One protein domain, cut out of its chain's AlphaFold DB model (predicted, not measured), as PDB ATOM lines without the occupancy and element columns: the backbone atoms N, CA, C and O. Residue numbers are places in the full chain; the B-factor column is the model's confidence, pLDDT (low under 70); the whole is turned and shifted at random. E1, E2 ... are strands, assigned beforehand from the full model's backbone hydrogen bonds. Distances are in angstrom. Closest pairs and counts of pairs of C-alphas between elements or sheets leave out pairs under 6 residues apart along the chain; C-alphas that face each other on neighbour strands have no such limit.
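Overview. This is residues 45 to 156 of the 156 residues of an uncharacterized protein of Candidatus Frankia californiensis (UniProt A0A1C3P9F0). Two twisted antiparallel sheets of four strands each lie face to face as a sandwich, E4, E6, E7 and E8 in one layer and E1, E2, E3 and E5 in the other, with the strands of both running nearly along one line. A long link, residues 96 to 114, leaves edge strand E4, pairs briefly with it and reaches E5 in the other sheet. The printed part has 112 residues with eight strands, E1 to E8 along the chain, and no named helix, an all strand class. It is compact, with a radius of gyration of the C-alphas of 12.8 A, and elongated, spanning 39 by 25 by 20 A.

Arrangement. One sheet runs E4 (residues 88 to 95), E6 (126 to 134), E7 (137 to 146), E8 (149 to 155). In it N 93 and O 129 are 2.9 A apart, N 130 and O 141 2.8 A, and N 142 and O 153 2.9 A, within hydrogen-bond range. E6, E7 and E8 form a meander, each strand the antiparallel neighbour of the one before. The other sheet, twisted, runs E1 (54 to 61), E2 (64 to 71), E3 (74 to 81), E5 (115 to 121), and E1, E2 and E3 form a second meander. Here N 59 and O 66 are 2.9 A apart, N 67 and O 78 2.8 A, and N 77 and O 119 2.8 A. Between the sheets, the closest C-alphas of E3 and E6 are those of Val 77 and Gly 128, 6.0 A apart.

Along the chain. E1 begins at C-alpha 54 (130.808, -20.862, 170.598) and bends by 57 degrees at residue 57. E7, the longest strand, measures 30.5 A and E6 26.8 A. E8 ends at C-alpha 155 (115.983, -29.104, 150.274).

Size, cuts and confidence. The C-alphas of Gln 72 and Gly 136, the two farthest apart, are 40.5 A apart. The printed part has no cut; the link E4 to E5 is long. No printed residue is under 70 in pLDDT.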
ATOM      1  N   LEU A  45     114.548 -29.466 175.751       81.44
ATOM      2  CA  LEU A  45     114.142 -28.133 175.328       81.44
ATOM      3  C   LEU A  45     115.141 -27.145 175.926       81.44
ATOM      4  O   LEU A  45     115.313 -27.067 177.141       81.44
ATOM      5  N   CYS A  46     115.818 -26.413 175.059       88.06
ATOM      6  CA  CYS A  46     116.932 -25.560 175.434       88.06
ATOM      7  C   CYS A  46     116.659 -24.120 175.016       88.06
ATOM      8  O   CYS A  46     115.888 -23.860 174.095       88.06
ATOM      9  N   GLY A  47     117.322 -23.174 175.678       87.44
ATOM     10  CA  GLY A  47     117.466 -21.813 175.167       87.44
ATOM     11  C   GLY A  47     118.579 -21.720 174.122       87.44
ATOM     12  O   GLY A  47     119.099 -22.725 173.636       87.44
ATOM     13  N   GLN A  48     118.979 -20.497 173.785       87.56
ATOM     14  CA  GLN A  48     120.203 -20.284 173.018       87.56
ATOM     15  C   GLN A  48     121.429 -20.588 173.902       87.56
ATOM     16  O   GLN A  48     121.504 -20.046 175.008       87.56
ATOM     17  N   PRO A  49     122.397 -21.398 173.434       90.31
ATOM     18  CA  PRO A  49     123.647 -21.604 174.146       90.31
ATOM     19  C   PRO A  49     124.397 -20.286 174.355       90.31
ATOM     20  O   PRO A  49     124.332 -19.362 173.540       90.31
ATOM     21  N   SER A  50     125.111 -20.201 175.470       89.62
ATOM     22  CA  SER A  50     125.919 -19.048 175.863       89.62
ATOM     23  C   SER A  50     127.313 -19.506 176.293       89.62
ATOM     24  O   SER A  50     127.586 -20.706 176.347       89.62
ATOM     25  N   SER A  51     128.213 -18.556 176.571       86.12
ATOM     26  CA  SER A  51     129.574 -18.854 177.038       86.12
ATOM     27  C   SER A  51     129.558 -19.934 178.134       86.12
ATOM     28  O   SER A  51     128.789 -19.801 179.088       86.12
ATOM     29  N   PRO A  52     130.369 -21.002 178.017       92.38
ATOM     30  CA  PRO A  52     131.553 -21.145 177.154       92.38
ATOM     31  C   PRO A  52     131.305 -21.708 175.741       92.38
ATOM     32  O   PRO A  52     132.271 -22.011 175.040       92.38
ATOM     33  N   TRP A  53     130.055 -21.864 175.303       94.69
ATOM     34  CA  TRP A  53     129.744 -22.343 173.956       94.69
ATOM     35  C   TRP A  53     130.017 -21.277 172.895       94.69
ATOM     36  O   TRP A  53     129.609 -20.122 173.032       94.69
ATOM     37  N   SER A  54     130.654 -21.680 171.798       95.44
ATOM     38  CA  SER A  54     130.808 -20.862 170.598       95.44
ATOM     39  C   SER A  54     129.995 -21.442 169.446       95.44
ATOM     40  O   SER A  54     129.962 -22.658 169.239       95.44
ATOM     41  N   LEU A  55     129.308 -20.578 168.694       96.31
ATOM     42  CA  LEU A  55     128.603 -21.007 167.491       96.31
ATOM     43  C   LEU A  55     129.646 -21.437 166.463       96.31
ATOM     44  O   LEU A  55     130.481 -20.636 166.042       96.31
ATOM     45  N   ARG A  56     129.586 -22.702 166.061       95.44
ATOM     46  CA  ARG A  56     130.499 -23.275 165.078       95.44
ATOM     47  C   ARG A  56     129.948 -23.139 163.671       95.44
ATOM     48  O   ARG A  56     130.684 -22.800 162.752       95.44
ATOM     49  N   GLU A  57     128.663 -23.434 163.506       97.31
ATOM     50  CA  GLU A  57     128.003 -23.373 162.210       97.31
ATOM     51  C   GLU A  57     126.485 -23.257 162.359       97.31
ATOM     52  O   GLU A  57     125.907 -23.750 163.325       97.31
ATOM     53  N   GLN A  58     125.822 -22.651 161.375       96.69
ATOM     54  CA  GLN A  58     124.364 -22.610 161.299       96.69
ATOM     55  C   GLN A  58     123.837 -22.755 159.869       96.69
ATOM     56  O   GLN A  58     124.465 -22.343 158.891       96.69
ATOM     57  N   ASN A  59     122.638 -23.311 159.742       96.06
ATOM     58  CA  ASN A  59     121.927 -23.478 158.487       96.06
ATOM     59  C   ASN A  59     120.456 -23.119 158.703       96.06
ATOM     60  O   ASN A  59     119.730 -23.816 159.416       96.06
ATOM     61  N   ALA A  60     120.046 -21.998 158.121       90.25
ATOM     62  CA  ALA A  60     118.745 -21.394 158.356       90.25
ATOM     63  C   ALA A  60     117.803 -21.574 157.159       90.25
ATOM     64  O   ALA A  60     118.218 -21.716 156.005       90.25
ATOM     65  N   GLY A  61     116.510 -21.546 157.452       86.12
ATOM     66  CA  GLY A  61     115.433 -21.384 156.487       86.12
ATOM     67  C   GLY A  61     114.324 -20.505 157.079       86.12
ATOM     68  O   GLY A  61     114.534 -19.883 158.124       86.12
ATOM     69  N   PRO A  62     113.153 -20.422 156.427       87.62
ATOM     70  CA  PRO A  62     112.072 -19.539 156.864       87.62
ATOM     71  C   PRO A  62     111.616 -19.810 158.306       87.62
ATOM     72  O   PRO A  62     110.940 -20.804 158.585       87.62
ATOM     73  N   GLY A  63     111.980 -18.916 159.226       89.19
ATOM     74  CA  GLY A  63     111.555 -18.963 160.622       89.19
ATOM     75  C   GLY A  63     112.093 -20.140 161.439       89.19
ATOM     76  O   GLY A  63     111.551 -20.417 162.509       89.19
ATOM     77  N   ALA A  64     113.097 -20.871 160.952       92.50
ATOM     78  CA  ALA A  64     113.670 -22.027 161.637       92.50
ATOM     79  C   ALA A  64     115.136 -22.243 161.238       92.50
ATOM     80  O   ALA A  64     115.546 -21.880 160.133       92.50
ATOM     81  N   ARG A  65     115.949 -22.831 162.121       94.56
ATOM     82  CA  ARG A  65     117.360 -23.116 161.810       94.56
ATOM     83  C   ARG A  65     117.932 -24.277 162.611       94.56
ATOM     84  O   ARG A  65     117.480 -24.564 163.716       94.56
ATOM     85  N   VAL A  66     118.967 -24.886 162.046       96.62
ATOM     86  CA  VAL A  66     119.876 -25.813 162.725       96.62
ATOM     87  C   VAL A  66     121.150 -25.051 163.062       96.62
ATOM     88  O   VAL A  66     121.652 -24.290 162.235       96.62
ATOM     89  N   GLU A  67     121.682 -25.259 164.253       97.25
ATOM     90  CA  GLU A  67     122.949 -24.706 164.720       97.25
ATOM     91  C   GLU A  67     123.804 -25.833 165.289       97.25
ATOM     92  O   GLU A  67     123.281 -26.757 165.908       97.25
ATOM     93  N   VAL A  68     125.117 -25.729 165.128       97.31
ATOM     94  CA  VAL A  68     126.085 -26.520 165.881       97.31
ATOM     95  C   VAL A  68     126.949 -25.569 166.691       97.31
ATOM     96  O   VAL A  68     127.541 -24.631 166.157       97.31
ATOM     97  N   TRP A  69     127.024 -25.839 167.982       97.06
ATOM     98  CA  TRP A  69     127.809 -25.132 168.974       97.06
ATOM     99  C   TRP A  69     128.939 -26.032 169.459       97.06
ATOM    100  O   TRP A  69     128.831 -27.259 169.428       97.06
ATOM    101  N   GLN A  70     130.039 -25.430 169.896       95.38
ATOM    102  CA  GLN A  70     131.199 -26.154 170.394       95.38
ATOM    103  C   GLN A  70     131.644 -25.621 171.753       95.38
ATOM    104  O   GLN A  70     131.745 -24.413 171.962       95.38
ATOM    105  N   GLN A  71     131.969 -26.546 172.650       93.31
ATOM    106  CA  GLN A  71     132.676 -26.287 173.895       93.31
ATOM    107  C   GLN A  71     133.756 -27.359 174.039       93.31
ATOM    108  O   GLN A  71     133.452 -28.532 174.234       93.31
ATOM    109  N   GLN A  72     135.031 -26.964 173.962       89.31
ATOM    110  CA  GLN A  72     136.159 -27.904 173.996       89.31
ATOM    111  C   GLN A  72     135.987 -29.026 172.945       89.31
ATOM    112  O   GLN A  72     135.945 -28.737 171.746       89.31
ATOM    113  N   ASN A  73     135.871 -30.282 173.391       87.62
ATOM    114  CA  ASN A  73     135.684 -31.465 172.545       87.62
ATOM    115  C   ASN A  73     134.210 -31.871 172.383       87.62
ATOM    116  O   ASN A  73     133.917 -32.836 171.678       87.62
ATOM    117  N   THR A  74     133.291 -31.145 173.019       92.25
ATOM    118  CA  THR A  74     131.855 -31.404 172.945       92.25
ATOM    119  C   THR A  74     131.237 -30.553 171.847       92.25
ATOM    120  O   THR A  74     131.475 -29.344 171.754       92.25
ATOM    121  N   LEU A  75     130.427 -31.195 171.012       95.56
ATOM    122  CA  LEU A  75     129.581 -30.528 170.034       95.56
ATOM    123  C   LEU A  75     128.132 -30.641 170.488       95.56
ATOM    124  O   LEU A  75     127.712 -31.696 170.946       95.56
ATOM    125  N   LEU A  76     127.379 -29.563 170.326       95.75
ATOM    126  CA  LEU A  76     125.954 -29.500 170.612       95.75
ATOM    127  C   LEU A  76     125.229 -29.068 169.350       95.75
ATOM    128  O   LEU A  76     125.616 -28.091 168.716       95.75
ATOM    129  N   VAL A  77     124.175 -29.778 168.977       96.38
ATOM    130  CA  VAL A  77     123.234 -29.316 167.968       96.38
ATOM    131  C   VAL A  77     122.083 -28.618 168.670       96.38
ATOM    132  O   VAL A  77     121.558 -29.116 169.661       96.38
ATOM    133  N   ARG A  78     121.671 -27.472 168.132       96.31
ATOM    134  CA  ARG A  78     120.428 -26.801 168.497       96.31
ATOM    135  C   ARG A  78     119.528 -26.673 167.279       96.31
ATOM    136  O   ARG A  78     119.926 -26.145 166.243       96.31
ATOM    137  N   LEU A  79     118.293 -27.123 167.424       96.00
ATOM    138  CA  LEU A  79     117.225 -26.981 166.447       96.00
ATOM    139  C   LEU A  79     116.283 -25.902 166.962       96.00
ATOM    140  O   LEU A  79     115.774 -26.025 168.073       96.00
ATOM    141  N   ALA A  80     116.079 -24.833 166.198       94.44
ATOM    142  CA  ALA A  80     115.366 -23.652 166.668       94.44
ATOM    143  C   ALA A  80     114.150 -23.310 165.801       94.44
ATOM    144  O   ALA A  80     114.249 -23.215 164.575       94.44
ATOM    145  N   ASN A  81     113.028 -23.062 166.474       92.88
ATOM    146  CA  ASN A  81     111.766 -22.554 165.957       92.88
ATOM    147  C   ASN A  81     111.642 -21.061 166.282       92.88
ATOM    148  O   ASN A  81     111.319 -20.683 167.404       92.88
ATOM    149  N   LEU A  82     111.925 -20.204 165.308       91.56
ATOM    150  CA  LEU A  82     112.162 -18.779 165.551       91.56
ATOM    151  C   LEU A  82     110.962 -17.889 165.256       91.56
ATOM    152  O   LEU A  82     110.885 -16.780 165.766       91.56
ATOM    153  N   GLU A  83     110.038 -18.343 164.416       91.69
ATOM    154  CA  GLU A  83     108.902 -17.530 163.981       91.69
ATOM    155  C   GLU A  83     107.611 -18.339 163.988       91.69
ATOM    156  O   GLU A  83     107.587 -19.499 163.575       91.69
ATOM    157  N   SER A  84     106.516 -17.720 164.430       86.06
ATOM    158  CA  SER A  84     105.181 -18.295 164.276       86.06
ATOM    159  C   SER A  84     104.660 -17.963 162.875       86.06
ATOM    160  O   SER A  84     103.852 -17.061 162.682       86.06
ATOM    161  N   ASN A  85     105.204 -18.648 161.867       87.12
ATOM    162  CA  ASN A  85     104.878 -18.470 160.446       87.12
ATOM    163  C   ASN A  85     104.041 -19.636 159.894       87.12
ATOM    164  O   ASN A  85     104.210 -20.040 158.747       87.12
ATOM    165  N   GLY A  86     103.163 -20.208 160.725       84.88
ATOM    166  CA  GLY A  86     102.270 -21.297 160.318       84.88
ATOM    167  C   GLY A  86     102.983 -22.614 160.000       84.88
ATOM    168  O   GLY A  86     102.441 -23.419 159.245       84.88
ATOM    169  N   LYS A  87     104.193 -22.839 160.540       89.69
ATOM    170  CA  LYS A  87     104.902 -24.105 160.315       89.69
ATOM    171  C   LYS A  87     104.119 -25.271 160.886       89.69
ATOM    172  O   LYS A  87     103.617 -25.205 162.005       89.69
ATOM    173  N   THR A  88     104.110 -26.361 160.141       89.31
ATOM    174  CA  THR A  88     103.596 -27.657 160.590       89.31
ATOM    175  C   THR A  88     104.669 -28.723 160.397       89.31
ATOM    176  O   THR A  88     105.723 -28.437 159.824       89.31
ATOM    177  N   ASN A  89     104.436 -29.924 160.934       89.19
ATOM    178  CA  ASN A  89     105.359 -31.059 160.832       89.19
ATOM    179  C   ASN A  89     106.802 -30.688 161.206       89.19
ATOM    180  O   ASN A  89     107.753 -31.065 160.530       89.19
ATOM    181  N   VAL A  90     106.956 -29.901 162.274       89.50
ATOM    182  CA  VAL A  90     108.262 -29.424 162.717       89.50
ATOM    183  C   VAL A  90     108.930 -30.514 163.547       89.50
ATOM    184  O   VAL A  90     108.604 -30.687 164.720       89.50
ATOM    185  N   PHE A  91     109.858 -31.251 162.943       90.25
ATOM    186  CA  PHE A  91     110.589 -32.317 163.622       90.25
ATOM    187  C   PHE A  91     112.084 -32.226 163.353       90.25
ATOM    188  O   PHE A  91     112.545 -31.758 162.311       90.25
ATOM    189  N   GLY A  92     112.840 -32.685 164.334       93.69
ATOM    190  CA  GLY A  92     114.280 -32.605 164.375       93.69
ATOM    191  C   GLY A  92     114.914 -33.956 164.636       93.69
ATOM    192  O   GLY A  92     114.306 -34.809 165.276       93.69
ATOM    193  N   GLU A  93     116.139 -34.143 164.168       94.81
ATOM    194  CA  GLU A  93     116.927 -35.351 164.408       94.81
ATOM    195  C   GLU A  93     118.381 -34.971 164.691       94.81
ATOM    196  O   GLU A  93     118.896 -34.001 164.129       94.81
ATOM    197  N   ALA A  94     119.037 -35.731 165.565       96.12
ATOM    198  CA  ALA A  94     120.442 -35.570 165.903       96.12
ATOM    199  C   ALA A  94     121.133 -36.922 166.066       96.12
ATOM    200  O   ALA A  94     120.562 -37.859 166.625       96.12
ATOM    201  N   GLY A  95     122.391 -37.002 165.640       95.56
ATOM    202  CA  GLY A  95     123.164 -38.237 165.708       95.56
ATOM    203  C   GLY A  95     124.664 -38.015 165.810       95.56
ATOM    204  O   GLY A  95     125.185 -36.988 165.365       95.56
ATOM    205  N   SER A  96     125.376 -39.004 166.349       94.56
ATOM    206  CA  SER A  96     126.841 -39.041 166.351       94.56
ATOM    207  C   SER A  96     127.412 -39.515 165.008       94.56
ATOM    208  O   SER A  96     128.625 -39.646 164.849       94.56
ATOM    209  N   THR A  97     126.551 -39.793 164.026       92.19
ATOM    210  CA  THR A  97     126.907 -40.103 162.636       92.19
ATOM    211  C   THR A  97     126.018 -39.337 161.663       92.19
ATOM    212  O   THR A  97     124.916 -38.912 162.009       92.19
ATOM    213  N   ARG A  98     126.467 -39.170 160.413       90.56
ATOM    214  CA  ARG A  98     125.676 -38.511 159.365       90.56
ATOM    215  C   ARG A  98     124.338 -39.228 159.180       90.56
ATOM    216  O   ARG A  98     124.346 -40.430 158.952       90.56
ATOM    217  N   GLN A  99     123.230 -38.482 159.214       90.38
ATOM    218  CA  GLN A  99     121.867 -39.034 159.111       90.38
ATOM    219  C   GLN A  99     121.518 -40.057 160.214       90.38
ATOM    220  O   GLN A  99     120.561 -40.813 160.067       90.38
ATOM    221  N   GLY A 100     122.288 -40.095 161.305       89.62
ATOM    222  CA  GLY A 100     121.956 -40.867 162.499       89.62
ATOM    223  C   GLY A 100     120.956 -40.124 163.382       89.62
ATOM    224  O   GLY A 100     120.860 -38.901 163.329       89.62
ATOM    225  N   ASN A 101     120.231 -40.862 164.214       92.50
ATOM    226  CA  ASN A 101     119.266 -40.325 165.178       92.50
ATOM    227  C   ASN A 101     119.521 -40.836 166.609       92.50
ATOM    228  O   ASN A 101     118.638 -40.779 167.464       92.50
ATOM    229  N   ASP A 102     120.722 -41.361 166.856       93.25
ATOM    230  CA  ASP A 102     121.147 -41.972 168.115       93.25
ATOM    231  C   ASP A 102     121.211 -40.976 169.282       93.25
ATOM    232  O   ASP A 102     121.077 -41.379 170.436       93.25
ATOM    233  N   LEU A 103     121.348 -39.680 168.988       92.31
ATOM    234  CA  LEU A 103     121.315 -38.610 169.986       92.31
ATOM    235  C   LEU A 103     119.892 -38.070 170.198       92.31
ATOM    236  O   LEU A 103     119.559 -37.545 171.259       92.31
ATOM    237  N   GLY A 104     119.003 -38.271 169.225       91.31
ATOM    238  CA  GLY A 104     117.574 -38.127 169.430       91.31
ATOM    239  C   GLY A 104     116.781 -37.742 168.196       91.31
ATOM    240  O   GLY A 104     117.309 -37.372 167.148       91.31
ATOM    241  N   ARG A 105     115.461 -37.796 168.368       92.19
ATOM    242  CA  ARG A 105     114.473 -37.314 167.411       92.19
ATOM    243  C   ARG A 105     113.374 -36.590 168.165       92.19
ATOM    244  O   ARG A 105     112.875 -37.091 169.171       92.19
ATOM    245  N   THR A 106     113.000 -35.413 167.689       88.06
ATOM    246  CA  THR A 106     112.046 -34.562 168.392       88.06
ATOM    247  C   THR A 106     110.616 -34.921 168.007       88.06
ATOM    248  O   THR A 106     110.305 -35.159 166.840       88.06
ATOM    249  N   ALA A 107     109.733 -34.953 169.006       76.81
ATOM    250  CA  ALA A 107     108.286 -34.895 168.788       76.81
ATOM    251  C   ALA A 107     107.796 -33.438 168.681       76.81
ATOM    252  O   ALA A 107     106.779 -33.162 168.054       76.81
ATOM    253  N   SER A 108     108.529 -32.510 169.306       80.38
ATOM    254  CA  SER A 108     108.335 -31.063 169.247       80.38
ATOM    255  C   SER A 108     109.670 -30.367 169.512       80.38
ATOM    256  O   SER A 108     110.501 -30.886 170.257       80.38
ATOM    257  N   ILE A 109     109.871 -29.188 168.925       86.19
ATOM    258  CA  ILE A 109     111.004 -28.296 169.219       86.19
ATOM    259  C   ILE A 109     110.575 -27.049 170.011       86.19
ATOM    260  O   ILE A 109     111.317 -26.077 170.070       86.19
ATOM    261  N   GLY A 110     109.373 -27.069 170.596       85.12
ATOM    262  CA  GLY A 110     108.777 -25.939 171.311       85.12
ATOM    263  C   GLY A 110     108.132 -24.888 170.400       85.12
ATOM    264  O   GLY A 110     108.305 -24.881 169.174       85.12
ATOM    265  N   ASP A 111     107.382 -23.980 171.024       86.25
ATOM    266  CA  ASP A 111     106.656 -22.915 170.333       86.25
ATOM    267  C   ASP A 111     107.579 -21.760 169.941       86.25
ATOM    268  O   ASP A 111     108.418 -21.305 170.721       86.25
ATOM    269  N   ALA A 112     107.404 -21.244 168.729       86.25
ATOM    270  CA  ALA A 112     108.092 -20.034 168.303       86.25
ATOM    271  C   ALA A 112     107.698 -18.816 169.165       86.25
ATOM    272  O   ALA A 112     106.547 -18.730 169.599       86.25
ATOM    273  N   PRO A 113     108.598 -17.829 169.366       86.81
ATOM    274  CA  PRO A 113     109.930 -17.685 168.755       86.81
ATOM    275  C   PRO A 113     111.083 -18.296 169.570       86.81
ATOM    276  O   PRO A 113     112.244 -18.218 169.169       86.81
ATOM    277  N   SER A 114     110.780 -18.846 170.745       84.00
ATOM    278  CA  SER A 114     111.774 -19.344 171.699       84.00
ATOM    279  C   SER A 114     111.939 -20.858 171.676       84.00
ATOM    280  O   SER A 114     112.764 -21.385 172.417       84.00
ATOM    281  N   GLY A 115     111.147 -21.557 170.866       89.62
ATOM    282  CA  GLY A 115     111.191 -23.000 170.747       89.62
ATOM    283  C   GLY A 115     112.575 -23.428 170.298       89.62
ATOM    284  O   GLY A 115     113.043 -23.047 169.223       89.62
ATOM    285  N   SER A 116     113.246 -24.212 171.124       92.44
ATOM    286  CA  SER A 116     114.410 -24.941 170.670       92.44
ATOM    287  C   SER A 116     114.567 -26.261 171.382       92.44
ATOM    288  O   SER A 116     114.123 -26.449 172.511       92.44
ATOM    289  N   TRP A 117     115.249 -27.161 170.695       94.19
ATOM    290  CA  TRP A 117     115.638 -28.460 171.193       94.19
ATOM    291  C   TRP A 117     117.125 -28.664 170.945       94.19
ATOM    292  O   TRP A 117     117.631 -28.269 169.890       94.19
ATOM    293  N   CYS A 118     117.817 -29.258 171.908       93.69
ATOM    294  CA  CYS A 118     119.244 -29.500 171.826       93.69
ATOM    295  C   CYS A 118     119.580 -30.961 172.097       93.69
ATOM    296  O   CYS A 118     118.858 -31.659 172.805       93.69
ATOM    297  N   SER A 119     120.718 -31.375 171.552       94.50
ATOM    298  CA  SER A 119     121.398 -32.609 171.920       94.50
ATOM    299  C   SER A 119     122.900 -32.443 171.707       94.50
ATOM    300  O   SER A 119     123.323 -31.616 170.894       94.50
ATOM    301  N   ASP A 120     123.719 -33.183 172.445       94.12
ATOM    302  CA  ASP A 120     125.170 -33.049 172.412       94.12
ATOM    303  C   ASP A 120     125.904 -34.384 172.277       94.12
ATOM    304  O   ASP A 120     125.333 -35.474 172.313       94.12
ATOM    305  N   THR A 121     127.205 -34.281 172.019       92.69
ATOM    306  CA  THR A 121     128.096 -35.428 171.915       92.69
ATOM    307  C   THR A 121     129.541 -35.043 172.199       92.69
ATOM    308  O   THR A 121     130.055 -34.030 171.718       92.69
ATOM    309  N   GLY A 122     130.232 -35.902 172.949       89.06
ATOM    310  CA  GLY A 122     131.674 -35.815 173.198       89.06
ATOM    311  C   GLY A 122     132.540 -36.528 172.153       89.06
ATOM    312  O   GLY A 122     133.743 -36.671 172.353       89.06
ATOM    313  N   THR A 123     131.959 -37.025 171.057       82.69
ATOM    314  CA  THR A 123     132.670 -37.851 170.058       82.69
ATOM    315  C   THR A 123     133.491 -37.039 169.048       82.69
ATOM    316  O   THR A 123     134.188 -37.610 168.210       82.69
ATOM    317  N   GLY A 124     133.410 -35.704 169.091       87.06
ATOM    318  CA  GLY A 124     134.041 -34.817 168.110       87.06
ATOM    319  C   GLY A 124     133.339 -34.785 166.745       87.06
ATOM    320  O   GLY A 124     133.796 -34.072 165.848       87.06
ATOM    321  N   TYR A 125     132.228 -35.512 166.589       94.00
ATOM    322  CA  TYR A 125     131.355 -35.469 165.423       94.00
ATOM    323  C   TYR A 125     129.897 -35.317 165.850       94.00
ATOM    324  O   TYR A 125     129.446 -36.027 166.735       94.00
ATOM    325  N   ILE A 126     129.141 -34.453 165.178       96.81
ATOM    326  CA  ILE A 126     127.694 -34.349 165.360       96.81
ATOM    327  C   ILE A 126     126.998 -34.119 164.027       96.81
ATOM    328  O   ILE A 126     127.510 -33.426 163.144       96.81
ATOM    329  N   TRP A 127     125.799 -34.661 163.896       96.81
ATOM    330  CA  TRP A 127     124.863 -34.341 162.836       96.81
ATOM    331  C   TRP A 127     123.545 -33.869 163.436       96.81
ATOM    332  O   TRP A 127     123.114 -34.352 164.480       96.81
ATOM    333  N   GLY A 128     122.916 -32.922 162.752       96.81
ATOM    334  CA  GLY A 128     121.629 -32.359 163.106       96.81
ATOM    335  C   GLY A 128     120.814 -32.043 161.870       96.81
ATOM    336  O   GLY A 128     121.351 -31.476 160.916       96.81
ATOM    337  N   ALA A 129     119.524 -32.350 161.898       96.12
ATOM    338  CA  ALA A 129     118.579 -31.942 160.875       96.12
ATOM    339  C   ALA A 129     117.290 -31.399 161.476       96.12
ATOM    340  O   ALA A 129     116.850 -31.817 162.544       96.12
ATOM    341  N   LEU A 130     116.682 -30.471 160.749       95.38
ATOM    342  CA  LEU A 130     115.382 -29.900 161.038       95.38
ATOM    343  C   LEU A 130     114.551 -29.899 159.763       95.38
ATOM    344  O   LEU A 130     115.020 -29.490 158.697       95.38
ATOM    345  N   SER A 131     113.312 -30.340 159.906       94.00
ATOM    346  CA  SER A 131     112.329 -30.428 158.844       94.00
ATOM    347  C   SER A 131     111.041 -29.739 159.268       94.00
ATOM    348  O   SER A 131     110.691 -29.773 160.449       94.00
ATOM    349  N   TRP A 132     110.386 -29.060 158.332       93.19
ATOM    350  CA  TRP A 132     109.121 -28.374 158.568       93.19
ATOM    351  C   TRP A 132     108.412 -28.051 157.256       93.19
ATOM    352  O   TRP A 132     109.053 -27.908 156.218       93.19
ATOM    353  N   ASP A 133     107.102 -27.831 157.326       92.38
ATOM    354  CA  ASP A 133     106.298 -27.396 156.185       92.38
ATOM    355  C   ASP A 133     105.776 -25.973 156.397       92.38
ATOM    356  O   ASP A 133     105.295 -25.647 157.485       92.38
ATOM    357  N   VAL A 134     105.824 -25.128 155.362       92.38
ATOM    358  CA  VAL A 134     105.215 -23.782 155.346       92.38
ATOM    359  C   VAL A 134     104.400 -23.615 154.076       92.38
ATOM    360  O   VAL A 134     104.942 -23.752 152.985       92.38
ATOM    361  N   ASN A 135     103.109 -23.293 154.200       91.94
ATOM    362  CA  ASN A 135     102.215 -23.053 153.057       91.94
ATOM    363  C   ASN A 135     102.244 -24.174 151.989       91.94
ATOM    364  O   ASN A 135     102.137 -23.897 150.797       91.94
ATOM    365  N   GLY A 136     102.405 -25.433 152.409       90.38
ATOM    366  CA  GLY A 136     102.486 -26.595 151.512       90.38
ATOM    367  C   GLY A 136     103.875 -26.885 150.929       90.38
ATOM    368  O   GLY A 136     104.036 -27.903 150.261       90.38
ATOM    369  N   THR A 137     104.879 -26.048 151.202       92.12
ATOM    370  CA  THR A 137     106.277 -26.282 150.813       92.12
ATOM    371  C   THR A 137     107.040 -26.961 151.942       92.12
ATOM    372  O   THR A 137     107.030 -26.473 153.075       92.12
ATOM    373  N   HIS A 138     107.738 -28.047 151.611       93.06
ATOM    374  CA  HIS A 138     108.582 -28.780 152.543       93.06
ATOM    375  C   HIS A 138     109.987 -28.191 152.603       93.06
ATOM    376  O   HIS A 138     110.679 -28.089 151.593       93.06
ATOM    377  N   TYR A 139     110.448 -27.870 153.804       93.38
ATOM    378  CA  TYR A 139     111.800 -27.406 154.054       93.38
ATOM    379  C   TYR A 139     112.560 -28.436 154.869       93.38
ATOM    380  O   TYR A 139     112.083 -28.969 155.872       93.38
ATOM    381  N   TRP A 140     113.804 -28.655 154.463       93.31
ATOM    382  CA  TRP A 140     114.740 -29.469 155.212       93.31
ATOM    383  C   TRP A 140     116.101 -28.789 155.252       93.31
ATOM    384  O   TRP A 140     116.592 -28.267 154.241       93.31
ATOM    385  N   ARG A 141     116.708 -28.769 156.436       95.69
ATOM    386  CA  ARG A 141     118.046 -28.228 156.683       95.69
ATOM    387  C   ARG A 141     118.814 -29.184 157.571       95.69
ATOM    388  O   ARG A 141     118.280 -29.665 158.562       95.69
ATOM    389  N   ALA A 142     120.082 -29.400 157.250       97.00
ATOM    390  CA  ALA A 142     120.973 -30.185 158.086       97.00
ATOM    391  C   ALA A 142     122.382 -29.603 158.155       97.00
ATOM    392  O   ALA A 142     122.818 -28.872 157.255       97.00
ATOM    393  N   ILE A 143     123.084 -29.972 159.223       97.75
ATOM    394  CA  ILE A 143     124.499 -29.706 159.465       97.75
ATOM    395  C   ILE A 143     125.142 -31.002 159.954       97.75
ATOM    396  O   ILE A 143     124.604 -31.673 160.827       97.75
ATOM    397  N   ALA A 144     126.305 -31.339 159.411       96.56
ATOM    398  CA  ALA A 144     127.209 -32.322 159.994       96.56
ATOM    399  C   ALA A 144     128.539 -31.635 160.289       96.56
ATOM    400  O   ALA A 144     129.118 -31.038 159.385       96.56
ATOM    401  N   CYS A 145     129.032 -31.731 161.514       96.62
ATOM    402  CA  CYS A 145     130.315 -31.183 161.928       96.62
ATOM    403  C   CYS A 145     131.200 -32.299 162.473       96.62
ATOM    404  O   CYS A 145     130.751 -33.103 163.277       96.62
ATOM    405  N   GLY A 146     132.464 -32.318 162.066       94.06
ATOM    406  CA  GLY A 146     133.507 -33.190 162.613       94.06
ATOM    407  C   GLY A 146     134.769 -32.390 162.933       94.06
ATOM    408  O   GLY A 146     134.731 -31.162 162.878       94.06
ATOM    409  N   PRO A 147     135.922 -33.020 163.202       88.50
ATOM    410  CA  PRO A 147     137.167 -32.295 163.479       88.50
ATOM    411  C   PRO A 147     137.608 -31.378 162.326       88.50
ATOM    412  O   PRO A 147     138.078 -30.270 162.555       88.50
ATOM    413  N   ASN A 148     137.358 -31.799 161.083       89.19
ATOM    414  CA  ASN A 148     137.835 -31.121 159.872       89.19
ATOM    415  C   ASN A 148     136.909 -30.005 159.356       89.19
ATOM    416  O   ASN A 148     137.172 -29.437 158.301       89.19
ATOM    417  N   GLY A 149     135.813 -29.704 160.060       93.81
ATOM    418  CA  GLY A 149     134.863 -28.658 159.678       93.81
ATOM    419  C   GLY A 149     133.417 -29.140 159.640       93.81
ATOM    420  O   GLY A 149     133.088 -30.206 160.166       93.81
ATOM    421  N   CYS A 150     132.558 -28.327 159.025       96.25
ATOM    422  CA  CYS A 150     131.123 -28.561 158.934       96.25
ATOM    423  C   CYS A 150     130.647 -28.569 157.479       96.25
ATOM    424  O   CYS A 150     131.157 -27.831 156.639       96.25
ATOM    425  N   VAL A 151     129.640 -29.387 157.192       95.56
ATOM    426  CA  VAL A 151     128.956 -29.455 155.898       95.56
ATOM    427  C   VAL A 151     127.463 -29.229 156.089       95.56
ATOM    428  O   VAL A 151     126.857 -29.757 157.022       95.56
ATOM    429  N   LYS A 152     126.867 -28.448 155.187       95.88
ATOM    430  CA  LYS A 152     125.435 -28.130 155.186       95.88
ATOM    431  C   LYS A 152     124.727 -28.902 154.089       95.88
ATOM    432  O   LYS A 152     125.292 -29.158 153.029       95.88
ATOM    433  N   SER A 153     123.466 -29.230 154.326       91.62
ATOM    434  CA  SER A 153     122.585 -29.772 153.298       91.62
ATOM    435  C   SER A 153     121.197 -29.157 153.425       91.62
ATOM    436  O   SER A 153     120.801 -28.727 154.512       91.62
ATOM    437  N   GLN A 154     120.499 -29.038 152.299       88.62
ATOM    438  CA  GLN A 154     119.205 -28.381 152.240       88.62
ATOM    439  C   GLN A 154     118.341 -28.891 151.084       88.62
ATOM    440  O   GLN A 154     118.872 -29.209 150.023       88.62
ATOM    441  N   VAL A 155     117.024 -28.910 151.298       80.12
ATOM    442  CA  VAL A 155     115.983 -29.104 150.274       80.12
ATOM    443  C   VAL A 155     114.857 -28.096 150.549       80.12
ATOM    444  O   VAL A 155     114.627 -27.732 151.710       80.12
ATOM    445  N   SER A 156     114.232 -27.585 149.489       73.12
ATOM    446  CA  SER A 156     113.085 -26.665 149.506       73.12
ATOM    447  C   SER A 156     112.179 -26.936 148.321       73.12
ATOM    448  O   SER A 156     112.775 -27.205 147.251       73.12
TER     449      SER A 156